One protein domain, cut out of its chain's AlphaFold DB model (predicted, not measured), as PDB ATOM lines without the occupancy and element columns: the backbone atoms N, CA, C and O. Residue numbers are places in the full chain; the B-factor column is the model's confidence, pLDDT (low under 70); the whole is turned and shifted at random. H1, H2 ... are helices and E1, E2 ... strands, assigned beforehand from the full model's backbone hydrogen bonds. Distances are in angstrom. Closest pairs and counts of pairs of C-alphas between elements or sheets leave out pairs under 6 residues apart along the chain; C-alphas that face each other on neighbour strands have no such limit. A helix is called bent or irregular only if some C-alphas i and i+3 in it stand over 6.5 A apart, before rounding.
ATOM      1  N   GLU A  12     -46.096  33.280  35.016       90.81
ATOM      2  CA  GLU A  12     -45.210  33.765  33.958       90.81
ATOM      3  C   GLU A  12     -44.029  32.796  33.833       90.81
ATOM      4  O   GLU A  12     -43.312  32.584  34.807       90.81
ATOM      5  N   VAL A  13     -43.879  32.182  32.657       93.44
ATOM      6  CA  VAL A  13     -42.908  31.100  32.390       93.44
ATOM      7  C   VAL A  13     -42.070  31.386  31.139       93.44
ATOM      8  O   VAL A  13     -41.620  30.476  30.438       93.44
ATOM      9  N   THR A  14     -41.892  32.663  30.788       92.50
ATOM     10  CA  THR A  14     -41.198  33.077  29.556       92.50
ATOM     11  C   THR A  14     -39.761  32.578  29.544       92.50
ATOM     12  O   THR A  14     -39.293  32.111  28.511       92.50
ATOM     13  N   ALA A  15     -39.051  32.638  30.671       91.75
ATOM     14  CA  ALA A  15     -37.648  32.226  30.729       91.75
ATOM     15  C   ALA A  15     -37.464  30.715  30.493       91.75
ATOM     16  O   ALA A  15     -36.444  30.289  29.949       91.75
ATOM     17  N   GLU A  16     -38.447  29.915  30.897       89.06
ATOM     18  CA  GLU A  16     -38.454  28.461  30.793       89.06
ATOM     19  C   GLU A  16     -38.932  27.986  29.420       89.06
ATOM     20  O   GLU A  16     -38.366  27.042  28.868       89.06
ATOM     21  N   TYR A  17     -39.962  28.633  28.866       86.81
ATOM     22  CA  TYR A  17     -40.604  28.208  27.620       86.81
ATOM     23  C   TYR A  17     -40.036  28.899  26.381       86.81
ATOM     24  O   TYR A  17     -39.823  28.253  25.357       86.81
ATOM     25  N   CYS A  18     -39.722  30.191  26.463       91.62
ATOM     26  CA  CYS A  18     -39.154  30.951  25.350       91.62
ATOM     27  C   CYS A  18     -37.636  30.789  25.274       91.62
ATOM     28  O   CYS A  18     -36.860  31.744  25.299       91.62
ATOM     29  N   THR A  19     -37.208  29.531  25.183       88.88
ATOM     30  CA  THR A  19     -35.814  29.173  24.923       88.88
ATOM     31  C   THR A  19     -35.401  29.585  23.509       88.88
ATOM     32  O   THR A  19     -36.242  29.850  22.654       88.88
ATOM     33  N   ALA A  20     -34.095  29.555  23.229       76.94
ATOM     34  CA  ALA A  20     -33.559  29.804  21.888       76.94
ATOM     35  C   ALA A  20     -34.063  28.820  20.810       76.94
ATOM     36  O   ALA A  20     -33.821  29.044  19.632       76.94
ATOM     37  N   GLU A  21     -34.707  27.713  21.195       81.31
ATOM     38  CA  GLU A  21     -35.322  26.789  20.241       81.31
ATOM     39  C   GLU A  21     -36.734  27.235  19.846       81.31
ATOM     40  O   GLU A  21     -37.089  27.140  18.677       81.31
ATOM     41  N   ILE A  22     -37.527  27.731  20.803       86.12
ATOM     42  CA  ILE A  22     -38.922  28.134  20.571       86.12
ATOM     43  C   ILE A  22     -39.013  29.589  20.106       86.12
ATOM     44  O   ILE A  22     -39.858  29.900  19.270       86.12
ATOM     45  N   GLU A  23     -38.133  30.459  20.608       90.69
ATOM     46  CA  GLU A  23     -38.051  31.888  20.260       90.69
ATOM     47  C   GLU A  23     -39.395  32.632  20.389       90.69
ATOM     48  O   GLU A  23     -39.687  33.567  19.647       90.69
ATOM     49  N   CYS A  24     -40.239  32.239  21.352       93.12
ATOM     50  CA  CYS A  24     -41.393  33.053  21.721       93.12
ATOM     51  C   CYS A  24     -40.961  34.326  22.469       93.12
ATOM     52  O   CYS A  24     -39.850  34.442  22.980       93.12
ATOM     53  N   VAL A  25     -41.853  35.307  22.524       94.19
ATOM     54  CA  VAL A  25     -41.612  36.592  23.185       94.19
ATOM     55  C   VAL A  25     -42.047  36.543  24.644       94.19
ATOM     56  O   VAL A  25     -41.384  37.113  25.504       94.19
ATOM     57  N   GLU A  26     -43.174  35.885  24.909       92.19
ATOM     58  CA  GLU A  26     -43.768  35.748  26.238       92.19
ATOM     59  C   GLU A  26     -44.491  34.407  26.346       92.19
ATOM     60  O   GLU A  26     -45.070  33.935  25.357       92.19
ATOM     61  N   ALA A  27     -44.489  33.822  27.544       93.19
ATOM     62  CA  ALA A  27     -45.240  32.610  27.841       93.19
ATOM     63  C   ALA A  27     -45.910  32.651  29.220       93.19
ATOM     64  O   ALA A  27     -45.337  33.131  30.201       93.19
ATOM     65  N   TRP A  28     -47.124  32.100  29.291       92.19
ATOM     66  CA  TRP A  28     -47.904  31.979  30.521       92.19
ATOM     67  C   TRP A  28     -48.449  30.565  30.678       92.19
ATOM     68  O   TRP A  28     -49.125  30.054  29.782       92.19
ATOM     69  N   GLU A  29     -48.178  29.950  31.824       91.75
ATOM     70  CA  GLU A  29     -48.714  28.648  32.203       91.75
ATOM     71  C   GLU A  29     -50.037  28.812  32.947       91.75
ATOM     72  O   GLU A  29     -50.227  29.727  33.748       91.75
ATOM     73  N   THR A  30     -50.967  27.908  32.661       90.50
ATOM     74  CA  THR A  30     -52.292  27.838  33.273       90.50
ATOM     75  C   THR A  30     -52.662  26.368  33.490       90.50
ATOM     76  O   THR A  30     -52.023  25.489  32.906       90.50
ATOM     77  N   PRO A  31     -53.765  26.065  34.197       90.31
ATOM     78  CA  PRO A  31     -54.299  24.701  34.255       90.31
ATOM     79  C   PRO A  31     -54.662  24.096  32.886       90.31
ATOM     80  O   PRO A  31     -54.838  22.889  32.783       90.31
ATOM     81  N   TYR A  32     -54.794  24.919  31.841       91.38
ATOM     82  CA  TYR A  32     -55.149  24.491  30.488       91.38
ATOM     83  C   TYR A  32     -53.937  24.248  29.579       91.38
ATOM     84  O   TYR A  32     -54.100  23.841  28.431       91.38
ATOM     85  N   GLY A  33     -52.725  24.513  30.070       92.50
ATOM     86  CA  GLY A  33     -51.494  24.473  29.288       92.50
ATOM     87  C   GLY A  33     -50.830  25.840  29.175       92.50
ATOM     88  O   GLY A  33     -51.157  26.778  29.913       92.50
ATOM     89  N   VAL A  34     -49.875  25.927  28.252       93.81
ATOM     90  CA  VAL A  34     -48.995  27.087  28.098       93.81
ATOM     91  C   VAL A  34     -49.392  27.906  26.881       93.81
ATOM     92  O   VAL A  34     -49.499  27.401  25.765       93.81
ATOM     93  N   TYR A  35     -49.590  29.198  27.104       93.56
ATOM     94  CA  TYR A  35     -49.902  30.179  26.077       93.56
ATOM     95  C   TYR A  35     -48.634  30.934  25.724       93.56
ATOM     96  O   TYR A  35     -48.044  31.577  26.585       93.56
ATOM     97  N   MET A  36     -48.235  30.881  24.461       93.88
ATOM     98  CA  MET A  36     -47.033  31.531  23.947       93.88
ATOM     99  C   MET A  36     -47.415  32.640  22.977       93.88
ATOM    100  O   MET A  36     -48.285  32.444  22.126       93.88
ATOM    101  N   ARG A  37     -46.735  33.784  23.059       94.12
ATOM    102  CA  ARG A  37     -46.800  34.858  22.062       94.12
ATOM    103  C   ARG A  37     -45.538  34.848  21.210       94.12
ATOM    104  O   ARG A  37     -44.444  34.844  21.753       94.12
ATOM    105  N   PHE A  38     -45.689  34.936  19.898       94.44
ATOM    106  CA  PHE A  38     -44.593  35.048  18.936       94.44
ATOM    107  C   PHE A  38     -44.516  36.458  18.339       94.44
ATOM    108  O   PHE A  38     -45.474  37.237  18.431       94.44
ATOM    109  N   ASP A  39     -43.384  36.784  17.719       94.12
ATOM    110  CA  ASP A  39     -43.199  38.055  17.009       94.12
ATOM    111  C   ASP A  39     -43.981  38.097  15.691       94.12
ATOM    112  O   ASP A  39     -44.374  39.168  15.218       94.12
ATOM    113  N   SER A  40     -44.281  36.931  15.113       94.69
ATOM    114  CA  SER A  40     -45.042  36.829  13.875       94.69
ATOM    115  C   SER A  40     -46.082  35.711  13.873       94.69
ATOM    116  O   SER A  40     -45.973  34.677  14.534       94.69
ATOM    117  N   THR A  41     -47.105  35.891  13.036       95.31
ATOM    118  CA  THR A  41     -48.102  34.845  12.764       95.31
ATOM    119  C   THR A  41     -47.454  33.616  12.122       95.31
ATOM    120  O   THR A  41     -47.938  32.509  12.319       95.31
ATOM    121  N   ALA A  42     -46.363  33.792  11.365       95.88
ATOM    122  CA  ALA A  42     -45.668  32.690  10.707       95.88
ATOM    123  C   ALA A  42     -44.996  31.750  11.721       95.88
ATOM    124  O   ALA A  42     -45.133  30.534  11.603       95.88
ATOM    125  N   GLU A  43     -44.338  32.303  12.740       95.31
ATOM    126  CA  GLU A  43     -43.745  31.531  13.843       95.31
ATOM    127  C   GLU A  43     -44.822  30.849  14.686       95.31
ATOM    128  O   GLU A  43     -44.726  29.654  14.965       95.31
ATOM    129  N   ALA A  44     -45.905  31.564  15.002       95.56
ATOM    130  CA  ALA A  44     -47.047  30.974  15.695       95.56
ATOM    131  C   ALA A  44     -47.639  29.788  14.908       95.56
ATOM    132  O   ALA A  44     -47.927  28.737  15.476       95.56
ATOM    133  N   THR A  45     -47.774  29.909  13.584       96.25
ATOM    134  CA  THR A  45     -48.239  28.810  12.723       96.25
ATOM    135  C   THR A  45     -47.251  27.647  12.678       96.25
ATOM    136  O   THR A  45     -47.680  26.491  12.687       96.25
ATOM    137  N   HIS A  46     -45.945  27.920  12.651       95.44
ATOM    138  CA  HIS A  46     -44.919  26.881  12.714       95.44
ATOM    139  C   HIS A  46     -45.072  26.028  13.981       95.44
ATOM    140  O   HIS A  46     -45.207  24.806  13.887       95.44
ATOM    141  N   TRP A  47     -45.159  26.670  15.146       94.69
ATOM    142  CA  TRP A  47     -45.283  25.972  16.425       94.69
ATOM    143  C   TRP A  47     -46.633  25.290  16.617       94.69
ATOM    144  O   TRP A  47     -46.670  24.136  17.038       94.69
ATOM    145  N   ALA A  48     -47.736  25.925  16.219       94.69
ATOM    146  CA  ALA A  48     -49.048  25.279  16.241       94.69
ATOM    147  C   ALA A  48     -49.082  24.006  15.374       94.69
ATOM    148  O   ALA A  48     -49.711  23.017  15.746       94.69
ATOM    149  N   THR A  49     -48.356  23.996  14.251       95.12
ATOM    150  CA  THR A  49     -48.228  22.806  13.392       95.12
ATOM    151  C   THR A  49     -47.431  21.692  14.071       95.12
ATOM    152  O   THR A  49     -47.790  20.523  13.936       95.12
ATOM    153  N   ILE A  50     -46.368  22.035  14.804       94.25
ATOM    154  CA  ILE A  50     -45.551  21.069  15.555       94.25
ATOM    155  C   ILE A  50     -46.343  20.452  16.712       94.25
ATOM    156  O   ILE A  50     -46.262  19.246  16.935       94.25
ATOM    157  N   ILE A  51     -47.102  21.269  17.444       93.06
ATOM    158  CA  ILE A  51     -47.904  20.821  18.590       93.06
ATOM    159  C   ILE A  51     -49.072  19.943  18.117       93.06
ATOM    160  O   ILE A  51     -49.389  18.932  18.744       93.06
ATOM    161  N   GLY A  52     -49.678  20.279  16.976       91.94
ATOM    162  CA  GLY A  52     -50.704  19.456  16.346       91.94
ATOM    163  C   GLY A  52     -52.032  19.480  17.102       91.94
ATOM    164  O   GLY A  52     -52.521  20.539  17.477       91.94
ATOM    165  N   GLY A  53     -52.650  18.309  17.283       88.56
ATOM    166  CA  GLY A  53     -54.012  18.185  17.825       88.56
ATOM    167  C   GLY A  53     -54.182  18.632  19.281       88.56
ATOM    168  O   GLY A  53     -55.305  18.898  19.701       88.56
ATOM    169  N   ASP A  54     -53.081  18.749  20.023       89.50
ATOM    170  CA  ASP A  54     -53.059  19.260  21.397       89.50
ATOM    171  C   ASP A  54     -52.741  20.763  21.456       89.50
ATOM    172  O   ASP A  54     -52.465  21.305  22.523       89.50
ATOM    173  N   GLY A  55     -52.758  21.445  20.310       91.19
ATOM    174  CA  GLY A  55     -52.481  22.868  20.211       91.19
ATOM    175  C   GLY A  55     -53.559  23.633  19.466       91.19
ATOM    176  O   GLY A  55     -54.384  23.082  18.735       91.19
ATOM    177  N   ALA A  56     -53.536  24.947  19.642       94.62
ATOM    178  CA  ALA A  56     -54.376  25.866  18.891       94.62
ATOM    179  C   ALA A  56     -53.614  27.161  18.611       94.62
ATOM    180  O   ALA A  56     -52.720  27.540  19.362       94.62
ATOM    181  N   GLN A  57     -53.982  27.857  17.535       95.06
ATOM    182  CA  GLN A  57     -53.394  29.144  17.171       95.06
ATOM    183  C   GLN A  57     -54.466  30.227  17.093       95.06
ATOM    184  O   GLN A  57     -55.528  30.022  16.502       95.06
ATOM    185  N   TRP A  58     -54.131  31.417  17.585       94.12
ATOM    186  CA  TRP A  58     -54.858  32.644  17.290       94.12
ATOM    187  C   TRP A  58     -53.887  33.798  17.043       94.12
ATOM    188  O   TRP A  58     -53.159  34.208  17.940       94.12
ATOM    189  N   LYS A  59     -53.876  34.350  15.824       93.56
ATOM    190  CA  LYS A  59     -52.935  35.412  15.422       93.56
ATOM    191  C   LYS A  59     -51.480  34.996  15.707       93.56
ATOM    192  O   LYS A  59     -51.015  34.001  15.154       93.56
ATOM    193  N   THR A  60     -50.779  35.747  16.552       94.69
ATOM    194  CA  THR A  60     -49.404  35.494  16.992       94.69
ATOM    195  C   THR A  60     -49.330  34.659  18.273       94.69
ATOM    196  O   THR A  60     -48.246  34.499  18.823       94.69
ATOM    197  N   PHE A  61     -50.451  34.126  18.762       94.12
ATOM    198  CA  PHE A  61     -50.514  33.309  19.970       94.12
ATOM    199  C   PHE A  61     -50.715  31.832  19.647       94.12
ATOM    200  O   PHE A  61     -51.427  31.476  18.702       94.12
ATOM    201  N   VAL A  62     -50.124  30.978  20.477       95.31
ATOM    202  CA  VAL A  62     -50.245  29.520  20.414       95.31
ATOM    203  C   VAL A  62     -50.559  28.984  21.802       95.31
ATOM    204  O   VAL A  62     -49.940  29.394  22.778       95.31
ATOM    205  N   LEU A  63     -51.504  28.056  21.871       94.81
ATOM    206  CA  LEU A  63     -51.733  27.195  23.023       94.81
ATOM    207  C   LEU A  63     -50.977  25.881  22.815       94.81
ATOM    208  O   LEU A  63     -51.173  25.221  21.793       94.81
ATOM    209  N   ASP A  64     -50.170  25.499  23.797       95.12
ATOM    210  CA  ASP A  64     -49.621  24.158  23.973       95.12
ATOM    211  C   ASP A  64     -50.319  23.479  25.156       95.12
ATOM    212  O   ASP A  64     -50.028  23.780  26.315       95.12
ATOM    213  N   ALA A  65     -51.254  22.571  24.869       94.38
ATOM    214  CA  ALA A  65     -51.931  21.760  25.879       94.38
ATOM    215  C   ALA A  65     -51.342  20.340  25.977       94.38
ATOM    216  O   ALA A  65     -51.960  19.449  26.567       94.38
ATOM    217  N   ARG A  66     -50.150  20.088  25.411       92.56
ATOM    218  CA  ARG A  66     -49.499  18.777  25.542       92.56
ATOM    219  C   ARG A  66     -49.213  18.480  27.009       92.56
ATOM    220  O   ARG A  66     -48.763  19.335  27.764       92.56
ATOM    221  N   GLY A  67     -49.456  17.234  27.405       87.62
ATOM    222  CA  GLY A  67     -49.271  16.791  28.789       87.62
ATOM    223  C   GLY A  67     -50.395  17.203  29.744       87.62
ATOM    224  O   GLY A  67     -50.356  16.788  30.899       87.62
ATOM    225  N   GLN A  68     -51.403  17.944  29.269       89.31
ATOM    226  CA  GLN A  68     -52.607  18.252  30.033       89.31
ATOM    227  C   GLN A  68     -53.706  17.228  29.727       89.31
ATOM    228  O   GLN A  68     -54.022  16.958  28.566       89.31
ATOM    229  N   ASP A  69     -54.315  16.669  30.772       90.88
ATOM    230  CA  ASP A  69     -55.465  15.765  30.648       90.88
ATOM    231  C   ASP A  69     -56.770  16.572  30.681       90.88
ATOM    232  O   ASP A  69     -57.522  16.541  31.652       90.88
ATOM    233  N   LEU A  70     -56.984  17.380  29.637       89.94
ATOM    234  CA  LEU A  70     -58.151  18.258  29.546       89.94
ATOM    235  C   LEU A  70     -59.391  17.496  29.085       89.94
ATOM    236  O   LEU A  70     -59.391  16.860  28.021       89.94
ATOM    237  N   THR A  71     -60.479  17.678  29.827       93.88
ATOM    238  CA  THR A  71     -61.835  17.339  29.389       93.88
ATOM    239  C   THR A  71     -62.254  18.169  28.170       93.88
ATOM    240  O   THR A  71     -61.680  19.218  27.872       93.88
ATOM    241  N   ASP A  72     -63.301  17.732  27.467       91.69
ATOM    242  CA  ASP A  72     -63.836  18.469  26.314       91.69
ATOM    243  C   ASP A  72     -64.257  19.904  26.682       91.69
ATOM    244  O   ASP A  72     -64.019  20.839  25.917       91.69
ATOM    245  N   GLU A  73     -64.841  20.096  27.869       91.56
ATOM    246  CA  GLU A  73     -65.228  21.420  28.370       91.56
ATOM    247  C   GLU A  73     -63.998  22.298  28.635       91.56
ATOM    248  O   GLU A  73     -63.961  23.453  28.205       91.56
ATOM    249  N   GLU A  74     -62.953  21.748  29.257       92.12
ATOM    250  CA  GLU A  74     -61.704  22.474  29.512       92.12
ATOM    251  C   GLU A  74     -60.971  22.828  28.219       92.12
ATOM    252  O   GLU A  74     -60.424  23.923  28.117       92.12
ATOM    253  N   ARG A  75     -61.014  21.970  27.191       91.44
ATOM    254  CA  ARG A  75     -60.470  22.289  25.857       91.44
ATOM    255  C   ARG A  75     -61.195  23.473  25.226       91.44
ATOM    256  O   ARG A  75     -60.554  24.354  24.654       91.44
ATOM    257  N   VAL A  76     -62.523  23.529  25.352       91.50
ATOM    258  CA  VAL A  76     -63.309  24.682  24.884       91.50
ATOM    259  C   VAL A  76     -62.904  25.945  25.639       91.50
ATOM    260  O   VAL A  76     -62.674  26.976  25.006       91.50
ATOM    261  N   THR A  77     -62.765  25.877  26.965       90.50
ATOM    262  CA  THR A  77     -62.298  27.013  27.770       90.50
ATOM    263  C   THR A  77     -60.891  27.451  27.367       90.50
ATOM    264  O   THR A  77     -60.673  28.639  27.143       90.50
ATOM    265  N   ALA A  78     -59.963  26.515  27.176       90.81
ATOM    266  CA  ALA A  78     -58.588  26.802  26.781       90.81
ATOM    267  C   ALA A  78     -58.522  27.603  25.469       90.81
ATOM    268  O   ALA A  78     -57.793  28.594  25.357       90.81
ATOM    269  N   VAL A  79     -59.341  27.213  24.488       90.88
ATOM    270  CA  VAL A  79     -59.467  27.913  23.204       90.88
ATOM    271  C   VAL A  79     -60.148  29.271  23.371       90.88
ATOM    272  O   VAL A  79     -59.716  30.242  22.757       90.88
ATOM    273  N   GLN A  80     -61.183  29.393  24.203       89.88
ATOM    274  CA  GLN A  80     -61.819  30.691  24.473       89.88
ATOM    275  C   GLN A  80     -60.839  31.693  25.088       89.88
ATOM    276  O   GLN A  80     -60.826  32.858  24.690       89.88
ATOM    277  N   VAL A  81     -59.985  31.231  26.003       86.00
ATOM    278  CA  VAL A  81     -58.896  32.027  26.578       86.00
ATOM    279  C   VAL A  81     -57.904  32.450  25.492       86.00
ATOM    280  O   VAL A  81     -57.556  33.627  25.411       86.00
ATOM    281  N   LEU A  82     -57.514  31.532  24.597       89.50
ATOM    282  CA  LEU A  82     -56.635  31.842  23.462       89.50
ATOM    283  C   LEU A  82     -57.235  32.925  22.549       89.50
ATOM    284  O   LEU A  82     -56.539  33.848  22.140       89.50
ATOM    285  N   LEU A  83     -58.528  32.830  22.236       87.56
ATOM    286  CA  LEU A  83     -59.224  33.789  21.372       87.56
ATOM    287  C   LEU A  83     -59.415  35.161  22.032       87.56
ATOM    288  O   LEU A  83     -59.520  36.166  21.330       87.56
ATOM    289  N   ALA A  84     -59.451  35.212  23.366       82.75
ATOM    290  CA  ALA A  84     -59.534  36.454  24.126       82.75
ATOM    291  C   ALA A  84     -58.212  37.245  24.140       82.75
ATOM    292  O   ALA A  84     -58.212  38.421  24.511       82.75
ATOM    293  N   TYR A  85     -57.093  36.648  23.715       71.50
ATOM    294  CA  TYR A  85     -55.849  37.383  23.513       71.50
ATOM    295  C   TYR A  85     -55.934  38.296  22.300       71.50
ATOM    296  O   TYR A  85     -55.718  37.884  21.158       71.50
TER     297      TYR A  85
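This is residues 12 to 85 of the 88 residues of an uncharacterized protein of Brachybacterium sp. UMB0905 (UniProt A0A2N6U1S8). A four-stranded antiparallel sheet is sandwiched between two long helices that run along its strands, H2 over one face and H3 over the other; the short H1 sits beside edge strand E1, on H2's face. The 74 printed residues, of mixed class, include three named helices and four named strands, along the chain H1 E1 E2 H2 E3 E4 H3, with sheet order E1 E2 E4 E3. The whole is compact, with a radius of gyration of the C-alphas of 11.2 A and spans of 32 by 22 by 21 A.

H1, residues 14 to 17, touches E1, residues 26 to 30; their closest C-alphas, of Thr 14 and Ala 27, are 4.4 A apart. E1 and E2, residues 33 to 37, form an antiparallel hairpin, with N 28 and O 35 within hydrogen-bond range at 2.9 A. H2, residues 41 to 54, is irregular, with C-alphas 50 and 53 9.2 A apart. E3, residues 55 to 58, and E4, residues 61 to 64, form an antiparallel hairpin, with N 61 and O 58 at 2.8 A. E4 is also antiparallel to E2, with N 36 and O 62 at 2.8 A. E2, H2 and E3 make a split strand-helix-strand unit, two strands running the same way with E4 between them, and its crossover is right-handed. H2 touches E4, closest at the C-alphas of Ala 44 and Val 62, 5.9 A; its height over the sheet is 6.8 A. H3, residues 72 to 84, is on the opposite face at a height of 9.3 A, over E4; H2 and H3 are apart. Every O i to N i+4 pair is within range in H3, and 8 of 10 in H2; H1 is too short for such a pair.

H1 begins at C-alpha 14 (-41.198, 33.077, 29.556). E1 is 13.6 A long, E2 13.5 A, H2 18.5 A and H3 18.6 A, the last ending at C-alpha 84 (-59.534, 36.454, 24.126).

The farthest C-alphas, of Ala 20 and Glu 73, are 33.4 A apart. The printed part has no cut, no link is long, and no printed residue is under 70 in pLDDT.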